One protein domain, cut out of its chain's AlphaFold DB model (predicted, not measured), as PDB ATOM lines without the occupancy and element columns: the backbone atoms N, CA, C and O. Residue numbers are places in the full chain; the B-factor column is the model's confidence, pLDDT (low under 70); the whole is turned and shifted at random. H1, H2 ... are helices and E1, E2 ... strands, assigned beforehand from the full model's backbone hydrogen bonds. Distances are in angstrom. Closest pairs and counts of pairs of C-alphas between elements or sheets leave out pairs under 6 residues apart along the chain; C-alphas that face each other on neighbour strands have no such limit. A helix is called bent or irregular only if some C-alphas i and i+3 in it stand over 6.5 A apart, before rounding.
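Overview. This is residues 2 to 86 of the 160 residues of an uncharacterized protein of Chloroflexi bacterium ADurb.Bin120 (UniProt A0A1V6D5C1). The longest helix, H2, and a second long helix, H4, run the same way with their centres 16.2 A from each other and come close near Trp 30 and Leu 74, with the short helix H3 between them touching both, while H1 sits out beyond the last residues of H2 at one end of the elongated whole. Loops fill much of the rest: residues 33 to 47 run back from the end of H2 to H3, and the short last strand, E1, comes back near H4. The printed part has 85 residues with four named helices and one named strand, in the order H1, H2, H3, H4, E1. The class is mostly helix, though under half of the residues, 42, are in named elements. The whole is compact, with a radius of gyration of the C-alphas of 12.4 A and spans of 42 by 27 by 18 A.

Along the chain. Find C-alpha 19 at (41.669, 40.840, 38.182); from there H2, residues 19 to 32, runs 20.1 A to C-alpha 32 at (44.524, 40.001, 58.100). H2 is irregular, but only just: C-alphas 20 and 23 are 6.8 A apart. Look next at H3, residues 48 to 52, 5.7 A long, and at H4, residues 63 to 75, 18.3 A long. Go back to Pro 2 for H1, residues 2 to 8, 10.0 A long. E1, residues 84 to 86, is 7.2 A long and ends at C-alpha 86, at (27.380, 39.587, 43.654).

Arrangement. Start on H2, which touches H3 with its residues 23 to 27 alone; the closest C-alphas, of Glu 23 and Ala 51, are 4.8 A apart. H3 also touches H4, which touches it with residues 70 to 73 alone; the closest C-alphas are those of Leu 52 and Lys 73, at 6.7 A. H2 and H4 are close but not clearly touching, with the C-alphas of Trp 30 and Leu 74 closest at 7.4 A. They run the same way at a tilt of 36 degrees, only just steep. At residues 28 to 32 alone, H2 only just touches H1, with 3 pairs of C-alphas within 8 A; the closest are Pro 2 and Gly 32, at 7.0 A. H1 and H2 run the same way at a steep tilt of 66 degrees. H1 is apart from H3, H4 and E1. E1 pairs with no named strand; E1 and H4 are near each other, with 6 pairs of C-alphas within 10 A. In H1, H3 and H4 every O i to N i+4 pair is within hydrogen-bond range; in H2, 8 of 10 are.

Size, cuts and confidence. Look for the two C-alphas farthest apart at Thr 7 and Gly 58, 42.3 A from each other. The printed part has no cut from residue 2 to 86. The link from H2 to H3, residues 33 to 47, is long, and the other three are short. The mean pLDDT of the printed part is 95.4, and no printed residue is under 70.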
ATOM      1  N   PRO A   2      49.339  44.711  54.684       90.81
ATOM      2  CA  PRO A   2      49.519  44.530  56.138       90.81
ATOM      3  C   PRO A   2      49.914  45.795  56.910       90.81
ATOM      4  O   PRO A   2      49.370  46.065  57.975       90.81
ATOM      5  N   ARG A   3      50.795  46.630  56.337       94.75
ATOM      6  CA  ARG A   3      51.141  47.931  56.937       94.75
ATOM      7  C   ARG A   3      49.921  48.837  57.123       94.75
ATOM      8  O   ARG A   3      49.850  49.541  58.114       94.75
ATOM      9  N   GLN A   4      48.976  48.811  56.183       95.69
ATOM     10  CA  GLN A   4      47.774  49.640  56.247       95.69
ATOM     11  C   GLN A   4      46.804  49.133  57.319       95.69
ATOM     12  O   GLN A   4      46.237  49.953  58.025       95.69
ATOM     13  N   ILE A   5      46.686  47.812  57.530       94.69
ATOM     14  CA  ILE A   5      45.964  47.276  58.702       94.69
ATOM     15  C   ILE A   5      46.644  47.714  60.003       94.69
ATOM     16  O   ILE A   5      45.960  48.092  60.945       94.69
ATOM     17  N   ALA A   6      47.977  47.686  60.075       95.19
ATOM     18  CA  ALA A   6      48.690  48.126  61.275       95.19
ATOM     19  C   ALA A   6      48.480  49.624  61.569       95.19
ATOM     20  O   ALA A   6      48.427  50.015  62.730       95.19
ATOM     21  N   THR A   7      48.350  50.454  60.529       97.56
ATOM     22  CA  THR A   7      48.122  51.900  60.661       97.56
ATOM     23  C   THR A   7      46.663  52.254  60.957       97.56
ATOM     24  O   THR A   7      46.417  53.102  61.808       97.56
ATOM     25  N   TYR A   8      45.705  51.634  60.263       97.44
ATOM     26  CA  TYR A   8      44.294  52.049  60.270       97.44
ATOM     27  C   TYR A   8      43.349  51.053  60.954       97.44
ATOM     28  O   TYR A   8      42.176  51.348  61.161       97.44
ATOM     29  N   GLY A   9      43.847  49.880  61.340       97.00
ATOM     30  CA  GLY A   9      43.056  48.817  61.948       97.00
ATOM     31  C   GLY A   9      42.362  47.905  60.933       97.00
ATOM     32  O   GLY A   9      42.426  48.091  59.715       97.00
ATOM     33  N   LYS A  10      41.694  46.873  61.461       96.69
ATOM     34  CA  LYS A  10      40.975  45.856  60.674       96.69
ATOM     35  C   LYS A  10      39.707  46.391  60.010       96.69
ATOM     36  O   LYS A  10      39.257  45.824  59.023       96.69
ATOM     37  N   ASP A  11      39.158  47.500  60.483       97.69
ATOM     38  CA  ASP A  11      37.965  48.115  59.890       97.69
ATOM     39  C   ASP A  11      38.351  49.074  58.752       97.69
ATOM     40  O   ASP A  11      37.865  50.192  58.634       97.69
ATOM     41  N   THR A  12      39.269  48.599  57.907       97.69
ATOM     42  CA  THR A  12      39.761  49.283  56.711       97.69
ATOM     43  C   THR A  12      39.320  48.499  55.485       97.69
ATOM     44  O   THR A  12      39.600  47.302  55.379       97.69
ATOM     45  N   ALA A  13      38.662  49.179  54.547       97.44
ATOM     46  CA  ALA A  13      38.288  48.613  53.260       97.44
ATOM     47  C   ALA A  13      39.455  48.668  52.267       97.44
ATOM     48  O   ALA A  13      40.125  49.693  52.129       97.44
ATOM     49  N   PHE A  14      39.668  47.575  51.540       96.75
ATOM     50  CA  PHE A  14      40.632  47.509  50.446       96.75
ATOM     51  C   PHE A  14      39.933  47.189  49.129       96.75
ATOM     52  O   PHE A  14      38.970  46.430  49.086       96.75
ATOM     53  N   PHE A  15      40.466  47.744  48.044       95.31
ATOM     54  CA  PHE A  15      39.958  47.561  46.691       95.31
ATOM     55  C   PHE A  15      41.125  47.367  45.718       95.31
ATOM     56  O   PHE A  15      42.198  47.948  45.901       95.31
ATOM     57  N   SER A  16      40.922  46.550  44.685       91.56
ATOM     58  CA  SER A  16      41.856  46.376  43.571       91.56
ATOM     59  C   SER A  16      41.200  46.805  42.265       91.56
ATOM     60  O   SER A  16      39.999  46.656  42.093       91.56
ATOM     61  N   THR A  17      41.990  47.320  41.324       91.19
ATOM     62  CA  THR A  17      41.491  47.878  40.053       91.19
ATOM     63  C   THR A  17      41.568  46.906  38.874       91.19
ATOM     64  O   THR A  17      41.211  47.269  37.759       91.19
ATOM     65  N   ASN A  18      42.055  45.679  39.082       91.56
ATOM     66  CA  ASN A  18      42.131  44.651  38.044       91.56
ATOM     67  C   ASN A  18      42.115  43.233  38.637       91.56
ATOM     68  O   ASN A  18      42.413  43.037  39.819       91.56
ATOM     69  N   CYS A  19      41.809  42.245  37.791       89.56
ATOM     70  CA  CYS A  19      41.669  40.840  38.182       89.56
ATOM     71  C   CYS A  19      42.960  40.225  38.742       89.56
ATOM     72  O   CYS A  19      42.897  39.470  39.707       89.56
ATOM     73  N   GLY A  20      44.127  40.581  38.192       92.44
ATOM     74  CA  GLY A  20      45.416  40.019  38.618       92.44
ATOM     75  C   GLY A  20      45.787  40.359  40.065       92.44
ATOM     76  O   GLY A  20      46.539  39.632  40.707       92.44
ATOM     77  N   LEU A  21      45.226  41.442  40.607       94.06
ATOM     78  CA  LEU A  21      45.426  41.845  41.996       94.06
ATOM     79  C   LEU A  21      44.393  41.255  42.964       94.06
ATOM     80  O   LEU A  21      44.587  41.374  44.171       94.06
ATOM     81  N   GLN A  22      43.299  40.656  42.482       94.69
ATOM     82  CA  GLN A  22      42.223  40.184  43.362       94.69
ATOM     83  C   GLN A  22      42.647  38.991  44.214       94.69
ATOM     84  O   GLN A  22      42.481  39.043  45.425       94.69
ATOM     85  N   GLU A  23      43.223  37.948  43.613       95.69
ATOM     86  CA  GLU A  23      43.637  36.746  44.349       95.69
ATOM     87  C   GLU A  23      44.587  37.067  45.520       95.69
ATOM     88  O   GLU A  23      44.257  36.721  46.662       95.69
ATOM     89  N   PRO A  24      45.726  37.765  45.311       95.62
ATOM     90  CA  PRO A  24      46.604  38.106  46.423       95.62
ATOM     91  C   PRO A  24      45.925  39.046  47.424       95.62
ATOM     92  O   PRO A  24      46.193  38.940  48.620       95.62
ATOM     93  N   LEU A  25      45.044  39.952  46.980       96.50
ATOM     94  CA  LEU A  25      44.348  40.870  47.880       96.50
ATOM     95  C   LEU A  25      43.335  40.150  48.776       96.50
ATOM     96  O   LEU A  25      43.377  40.354  49.987       96.50
ATOM     97  N   ILE A  26      42.484  39.286  48.218       97.50
ATOM     98  CA  ILE A  26      41.511  38.480  48.969       97.50
ATOM     99  C   ILE A  26      42.241  37.614  49.992       97.50
ATOM    100  O   ILE A  26      41.880  37.638  51.165       97.50
ATOM    101  N   ARG A  27      43.310  36.914  49.585       96.94
ATOM    102  CA  ARG A  27      44.106  36.070  50.491       96.94
ATOM    103  C   ARG A  27      44.685  36.879  51.650       96.94
ATOM    104  O   ARG A  27      44.498  36.525  52.809       96.94
ATOM    105  N   MET A  28      45.317  38.011  51.341       96.31
ATOM    106  CA  MET A  28      45.867  38.913  52.351       96.31
ATOM    107  C   MET A  28      44.785  39.435  53.310       96.31
ATOM    108  O   MET A  28      45.025  39.523  54.514       96.31
ATOM    109  N   ILE A  29      43.606  39.814  52.806       97.00
ATOM    110  CA  ILE A  29      42.497  40.298  53.644       97.00
ATOM    111  C   ILE A  29      41.954  39.166  54.511       97.00
ATOM    112  O   ILE A  29      41.755  39.383  55.702       97.00
ATOM    113  N   TRP A  30      41.792  37.966  53.955       97.19
ATOM    114  CA  TRP A  30      41.356  36.782  54.691       97.19
ATOM    115  C   TRP A  30      42.335  36.435  55.816       97.19
ATOM    116  O   TRP A  30      41.926  36.128  56.930       97.19
ATOM    117  N   GLU A  31      43.640  36.579  55.601       96.06
ATOM    118  CA  GLU A  31      44.644  36.418  56.660       96.06
ATOM    119  C   GLU A  31      44.608  37.552  57.701       96.06
ATOM    120  O   GLU A  31      44.732  37.296  58.899       96.06
ATOM    121  N   GLY A  32      44.433  38.802  57.259       95.56
ATOM    122  CA  GLY A  32      44.524  40.001  58.100       95.56
ATOM    123  C   GLY A  32      43.231  40.423  58.812       95.56
ATOM    124  O   GLY A  32      43.289  41.165  59.797       95.56
ATOM    125  N   GLY A  33      42.071  39.966  58.344       96.88
ATOM    126  CA  GLY A  33      40.746  40.341  58.843       96.88
ATOM    127  C   GLY A  33      40.286  41.748  58.462       96.88
ATOM    128  O   GLY A  33      39.488  42.331  59.194       96.88
ATOM    129  N   ALA A  34      40.809  42.313  57.371       97.88
ATOM    130  CA  ALA A  34      40.331  43.593  56.844       97.88
ATOM    131  C   ALA A  34      38.972  43.463  56.131       97.88
ATOM    132  O   ALA A  34      38.400  42.376  56.085       97.88
ATOM    133  N   ILE A  35      38.450  44.561  55.580       98.12
ATOM    134  CA  ILE A  35      37.201  44.556  54.813       98.12
ATOM    135  C   ILE A  35      37.527  44.479  53.320       98.12
ATOM    136  O   ILE A  35      38.336  45.256  52.804       98.12
ATOM    137  N   TYR A  36      36.870  43.560  52.617       97.25
ATOM    138  CA  TYR A  36      36.874  43.492  51.161       97.25
ATOM    139  C   TYR A  36      35.454  43.716  50.646       97.25
ATOM    140  O   TYR A  36      34.700  42.750  50.546       97.25
ATOM    141  N   PRO A  37      35.057  44.973  50.357       95.50
ATOM    142  CA  PRO A  37      33.679  45.260  49.995       95.50
ATOM    143  C   PRO A  37      33.275  44.453  48.773       95.50
ATOM    144  O   PRO A  37      32.359  43.656  48.873       95.50
ATOM    145  N   GLN A  38      33.977  44.611  47.650       93.94
ATOM    146  CA  GLN A  38      33.689  43.905  46.407       93.94
ATOM    147  C   GLN A  38      34.933  43.838  45.513       93.94
ATOM    148  O   GLN A  38      35.886  44.610  45.661       93.94
ATOM    149  N   GLN A  39      34.896  42.927  44.546       94.62
ATOM    150  CA  GLN A  39      35.915  42.804  43.505       94.62
ATOM    151  C   GLN A  39      35.777  43.898  42.440       94.62
ATOM    152  O   GLN A  39      34.718  44.504  42.310       94.62
ATOM    153  N   CYS A  40      36.811  44.113  41.611       91.81
ATOM    154  CA  CYS A  40      36.724  45.087  40.507       91.81
ATOM    155  C   CYS A  40      35.611  44.758  39.496       91.81
ATOM    156  O   CYS A  40      35.093  45.642  38.828       91.81
ATOM    157  N   CYS A  41      35.254  43.478  39.393       90.56
ATOM    158  CA  CYS A  41      34.104  42.960  38.667       90.56
ATOM    159  C   CYS A  41      33.486  41.846  39.534       90.56
ATOM    160  O   CYS A  41      33.998  40.723  39.514       90.56
ATOM    161  N   PRO A  42      32.470  42.139  40.366       91.38
ATOM    162  CA  PRO A  42      31.998  41.192  41.374       91.38
ATOM    163  C   PRO A  42      31.409  39.918  40.761       91.38
ATOM    164  O   PRO A  42      30.597  39.956  39.836       91.38
ATOM    165  N   SER A  43      31.871  38.778  41.263       92.50
ATOM    166  CA  SER A  43      31.443  37.430  40.883       92.50
ATOM    167  C   SER A  43      32.053  36.440  41.875       92.50
ATOM    168  O   SER A  43      33.236  36.579  42.194       92.50
ATOM    169  N   PRO A  44      31.340  35.395  42.318       93.25
ATOM    170  CA  PRO A  44      31.904  34.408  43.238       93.25
ATOM    171  C   PRO A  44      33.082  33.628  42.625       93.25
ATOM    172  O   PRO A  44      33.898  33.070  43.348       93.25
ATOM    173  N   TYR A  45      33.234  33.642  41.298       92.25
ATOM    174  CA  TYR A  45      34.358  33.006  40.601       92.25
ATOM    175  C   TYR A  45      35.593  33.901  40.463       92.25
ATOM    176  O   TYR A  45      36.668  33.419  40.109       92.25
ATOM    177  N   HIS A  46      35.476  35.207  40.705       92.81
ATOM    178  CA  HIS A  46      36.585  36.133  40.491       92.81
ATOM    179  C   HIS A  46      37.474  36.208  41.736       92.81
ATOM    180  O   HIS A  46      37.105  36.781  42.758       92.81
ATOM    181  N   GLY A  47      38.652  35.587  41.658       94.38
ATOM    182  CA  GLY A  47      39.684  35.615  42.700       94.38
ATOM    183  C   GLY A  47      39.415  34.705  43.902       94.38
ATOM    184  O   GLY A  47      40.354  34.079  44.386       94.38
ATOM    185  N   TYR A  48      38.162  34.573  44.352       96.69
ATOM    186  CA  TYR A  48      37.797  33.768  45.524       96.69
ATOM    187  C   TYR A  48      38.263  32.306  45.475       96.69
ATOM    188  O   TYR A  48      38.874  31.889  46.462       96.69
ATOM    189  N   PRO A  49      38.055  31.533  44.384       96.44
ATOM    190  CA  PRO A  49      38.411  30.116  44.388       96.44
ATOM    191  C   PRO A  49      39.896  29.878  44.681       96.44
ATOM    192  O   PRO A  49      40.250  29.132  45.592       96.44
ATOM    193  N   ALA A  50      40.775  30.595  43.976       96.25
ATOM    194  CA  ALA A  50      42.219  30.492  44.163       96.25
ATOM    195  C   ALA A  50      42.694  31.141  45.475       96.25
ATOM    196  O   ALA A  50      43.600  30.635  46.139       96.25
ATOM    197  N   ALA A  51      42.088  32.257  45.890       97.06
ATOM    198  CA  ALA A  51      42.491  32.954  47.109       97.06
ATOM    199  C   ALA A  51      42.186  32.144  48.375       97.06
ATOM    200  O   ALA A  51      42.993  32.157  49.306       97.06
ATOM    201  N   LEU A  52      41.046  31.446  48.388       97.38
ATOM    202  CA  LEU A  52      40.533  30.688  49.531       97.38
ATOM    203  C   LEU A  52      40.754  29.170  49.413       97.38
ATOM    204  O   LEU A  52      40.321  28.428  50.293       97.38
ATOM    205  N   ASN A  53      41.450  28.709  48.367       96.38
ATOM    206  CA  ASN A  53      41.680  27.289  48.070       96.38
ATOM    207  C   ASN A  53      40.372  26.473  48.028       96.38
ATOM    208  O   ASN A  53      40.250  25.448  48.700       96.38
ATOM    209  N   ILE A  54      39.383  26.958  47.276       96.94
ATOM    210  CA  ILE A  54      38.110  26.264  47.046       96.94
ATOM    211  C   ILE A  54      38.263  25.370  45.815       96.94
ATOM    212  O   ILE A  54      38.643  25.848  44.746       96.94
ATOM    213  N   ASP A  55      37.944  24.085  45.969       95.06
ATOM    214  CA  ASP A  55      37.852  23.151  44.850       95.06
ATOM    215  C   ASP A  55      36.495  23.300  44.154       95.06
ATOM    216  O   ASP A  55      35.443  23.292  44.797       95.06
ATOM    217  N   VAL A  56      36.541  23.455  42.834       93.62
ATOM    218  CA  VAL A  56      35.369  23.653  41.968       93.62
ATOM    219  C   VAL A  56      35.075  22.437  41.095       93.62
ATOM    220  O   VAL A  56      34.138  22.476  40.301       93.62
ATOM    221  N   SER A  57      35.875  21.376  41.217       95.12
ATOM    222  CA  SER A  57      35.750  20.168  40.406       95.12
ATOM    223  C   SER A  57      34.368  19.534  40.590       95.12
ATOM    224  O   SER A  57      33.982  19.193  41.706       95.12
ATOM    225  N   GLY A  58      33.620  19.371  39.497       95.25
ATOM    226  CA  GLY A  58      32.248  18.847  39.517       95.25
ATOM    227  C   GLY A  58      31.166  19.866  39.903       95.25
ATOM    228  O   GLY A  58      29.992  19.505  39.954       95.25
ATOM    229  N   HIS A  59      31.548  21.121  40.148       93.31
ATOM    230  CA  HIS A  59      30.669  22.250  40.472       93.31
ATOM    231  C   HIS A  59      30.928  23.449  39.541       93.31
ATOM    232  O   HIS A  59      30.791  24.623  39.909       93.31
ATOM    233  N   GLU A  60      31.331  23.177  38.300       90.31
ATOM    234  CA  GLU A  60      31.626  24.200  37.308       90.31
ATOM    235  C   GLU A  60      30.356  24.998  36.961       90.31
ATOM    236  O   GLU A  60      29.392  24.472  36.413       90.31
ATOM    237  N   GLY A  61      30.348  26.296  37.277       87.69
ATOM    238  CA  GLY A  61      29.186  27.168  37.055       87.69
ATOM    239  C   GLY A  61      28.076  27.068  38.116       87.69
ATOM    240  O   GLY A  61      27.089  27.798  38.014       87.69
ATOM    241  N   ASP A  62      28.244  26.235  39.147       92.81
ATOM    242  CA  ASP A  62      27.367  26.163  40.320       92.81
ATOM    243  C   ASP A  62      27.598  27.352  41.279       92.81
ATOM    244  O   ASP A  62      28.426  27.324  42.197       92.81
ATOM    245  N   VAL A  63      26.879  28.447  41.020       92.75
ATOM    246  CA  VAL A  63      26.930  29.667  41.840       92.75
ATOM    247  C   VAL A  63      26.510  29.415  43.297       92.75
ATOM    248  O   VAL A  63      27.237  29.882  44.178       92.75
ATOM    249  N   PRO A  64      25.402  28.698  43.592       93.19
ATOM    250  CA  PRO A  64      25.046  28.338  44.964       93.19
ATOM    251  C   PRO A  64      26.173  27.629  45.721       93.19
ATOM    252  O   PRO A  64      26.537  28.085  46.806       93.19
ATOM    253  N   TYR A  65      26.780  26.595  45.126       95.56
ATOM    254  CA  TYR A  65      27.922  25.902  45.728       95.56
ATOM    255  C   TYR A  65      29.080  26.863  46.002       95.56
ATOM    256  O   TYR A  65      29.642  26.877  47.096       95.56
ATOM    257  N   MET A  66      29.424  27.719  45.036       96.31
ATOM    258  CA  MET A  66      30.512  28.674  45.225       96.31
ATOM    259  C   MET A  66      30.263  29.649  46.375       96.31
ATOM    260  O   MET A  66      31.175  29.904  47.160       96.31
ATOM    261  N   LEU A  67      29.053  30.201  46.483       95.94
ATOM    262  CA  LEU A  67      28.697  31.110  47.573       95.94
ATOM    263  C   LEU A  67      28.764  30.394  48.930       95.94
ATOM    264  O   LEU A  67      29.317  30.951  49.878       95.94
ATOM    265  N   GLU A  68      28.291  29.147  49.001       96.62
ATOM    266  CA  GLU A  68      28.377  28.308  50.200       96.62
ATOM    267  C   GLU A  68      29.834  28.038  50.613       96.62
ATOM    268  O   GLU A  68      30.198  28.227  51.776       96.62
ATOM    269  N   GLN A  69      30.700  27.659  49.668       97.94
ATOM    270  CA  GLN A  69      32.112  27.389  49.956       97.94
ATOM    271  C   GLN A  69      32.870  28.649  50.386       97.94
ATOM    272  O   GLN A  69      33.714  28.588  51.287       97.94
ATOM    273  N   ILE A  70      32.562  29.807  49.791       98.06
ATOM    274  CA  ILE A  70      33.126  31.086  50.237       98.06
ATOM    275  C   ILE A  70      32.670  31.375  51.669       98.06
ATOM    276  O   ILE A  70      33.520  31.629  52.523       98.06
ATOM    277  N   ALA A  71      31.372  31.274  51.968       98.00
ATOM    278  CA  ALA A  71      30.847  31.487  53.317       98.00
ATOM    279  C   ALA A  71      31.530  30.571  54.349       98.00
ATOM    280  O   ALA A  71      31.977  31.043  55.398       98.00
ATOM    281  N   ALA A  72      31.704  29.283  54.027       98.06
ATOM    282  CA  ALA A  72      32.403  28.326  54.881       98.06
ATOM    283  C   ALA A  72      33.852  28.760  55.171       98.06
ATOM    284  O   ALA A  72      34.278  28.768  56.328       98.06
ATOM    285  N   LYS A  73      34.589  29.206  54.146       98.19
ATOM    286  CA  LYS A  73      35.966  29.709  54.287       98.19
ATOM    287  C   LYS A  73      36.060  30.998  55.098       98.19
ATOM    288  O   LYS A  73      37.024  31.191  55.841       98.19
ATOM    289  N   LEU A  74      35.085  31.895  54.975       98.19
ATOM    290  CA  LEU A  74      35.041  33.123  55.774       98.19
ATOM    291  C   LEU A  74      34.734  32.823  57.247       98.19
ATOM    292  O   LEU A  74      35.361  33.408  58.136       98.19
ATOM    293  N   LYS A  75      33.849  31.856  57.501       98.06
ATOM    294  CA  LYS A  75      33.475  31.395  58.842       98.06
ATOM    295  C   LYS A  75      34.631  30.803  59.636       98.06
ATOM    296  O   LYS A  75      34.714  31.035  60.840       98.06
ATOM    297  N   GLU A  76      35.586  30.140  58.979       97.19
ATOM    298  CA  GLU A  76      36.826  29.660  59.619       97.19
ATOM    299  C   GLU A  76      37.581  30.774  60.378       97.19
ATOM    300  O   GLU A  76      38.342  30.488  61.304       97.19
ATOM    301  N   LYS A  77      37.381  32.047  60.004       96.94
ATOM    302  CA  LYS A  77      38.048  33.210  60.609       96.94
ATOM    303  C   LYS A  77      37.092  34.265  61.179       96.94
ATOM    304  O   LYS A  77      37.572  35.333  61.569       96.94
ATOM    305  N   GLY A  78      35.784  34.005  61.229       97.25
ATOM    306  CA  GLY A  78      34.783  34.985  61.672       97.25
ATOM    307  C   GLY A  78      34.717  36.229  60.774       97.25
ATOM    308  O   GLY A  78      34.685  37.357  61.273       97.25
ATOM    309  N   GLN A  79      34.832  36.045  59.455       97.88
ATOM    310  CA  GLN A  79      34.904  37.123  58.459       97.88
ATOM    311  C   GLN A  79      33.698  37.183  57.519       97.88
ATOM    312  O   GLN A  79      33.749  37.878  56.506       97.88
ATOM    313  N   GLU A  80      32.609  36.499  57.848       97.44
ATOM    314  CA  GLU A  80      31.381  36.462  57.051       97.44
ATOM    315  C   GLU A  80      30.829  37.871  56.781       97.44
ATOM    316  O   GLU A  80      30.414  38.179  55.673       97.44
ATOM    317  N   GLY A  81      30.915  38.774  57.764       97.25
ATOM    318  CA  GLY A  81      30.507  40.179  57.616       97.25
ATOM    319  C   GLY A  81      31.588  41.118  57.067       97.25
ATOM    320  O   GLY A  81      31.414  42.334  57.112       97.25
ATOM    321  N   ARG A  82      32.743  40.600  56.625       97.56
ATOM    322  CA  ARG A  82      33.893  41.415  56.180       97.56
ATOM    323  C   ARG A  82      34.163  41.335  54.685       97.56
ATOM    324  O   ARG A  82      34.976  42.113  54.186       97.56
ATOM    325  N   MET A  83      33.510  40.425  53.972       97.81
ATOM    326  CA  MET A  83      33.646  40.306  52.524       97.81
ATOM    327  C   MET A  83      32.277  40.204  51.862       97.81
ATOM    328  O   MET A  83      31.327  39.756  52.493       97.81
ATOM    329  N   SER A  84      32.169  40.620  50.601       97.19
ATOM    330  CA  SER A  84      30.944  40.449  49.817       97.19
ATOM    331  C   SER A  84      31.257  40.224  48.336       97.19
ATOM    332  O   SER A  84      32.387  40.401  47.875       97.19
ATOM    333  N   THR A  85      30.244  39.824  47.575       95.81
ATOM    334  CA  THR A  85      30.317  39.696  46.113       95.81
ATOM    335  C   THR A  85      28.948  39.982  45.492       95.81
ATOM    336  O   THR A  85      28.069  40.498  46.174       95.81
ATOM    337  N   TRP A  86      28.733  39.684  44.214       95.12
ATOM    338  CA  TRP A  86      27.380  39.587  43.654       95.12
ATOM    339  C   TRP A  86      26.931  38.133  43.616       95.12
ATOM    340  O   TRP A  86      27.717  37.253  43.278       95.12
TER     341      TRP A  86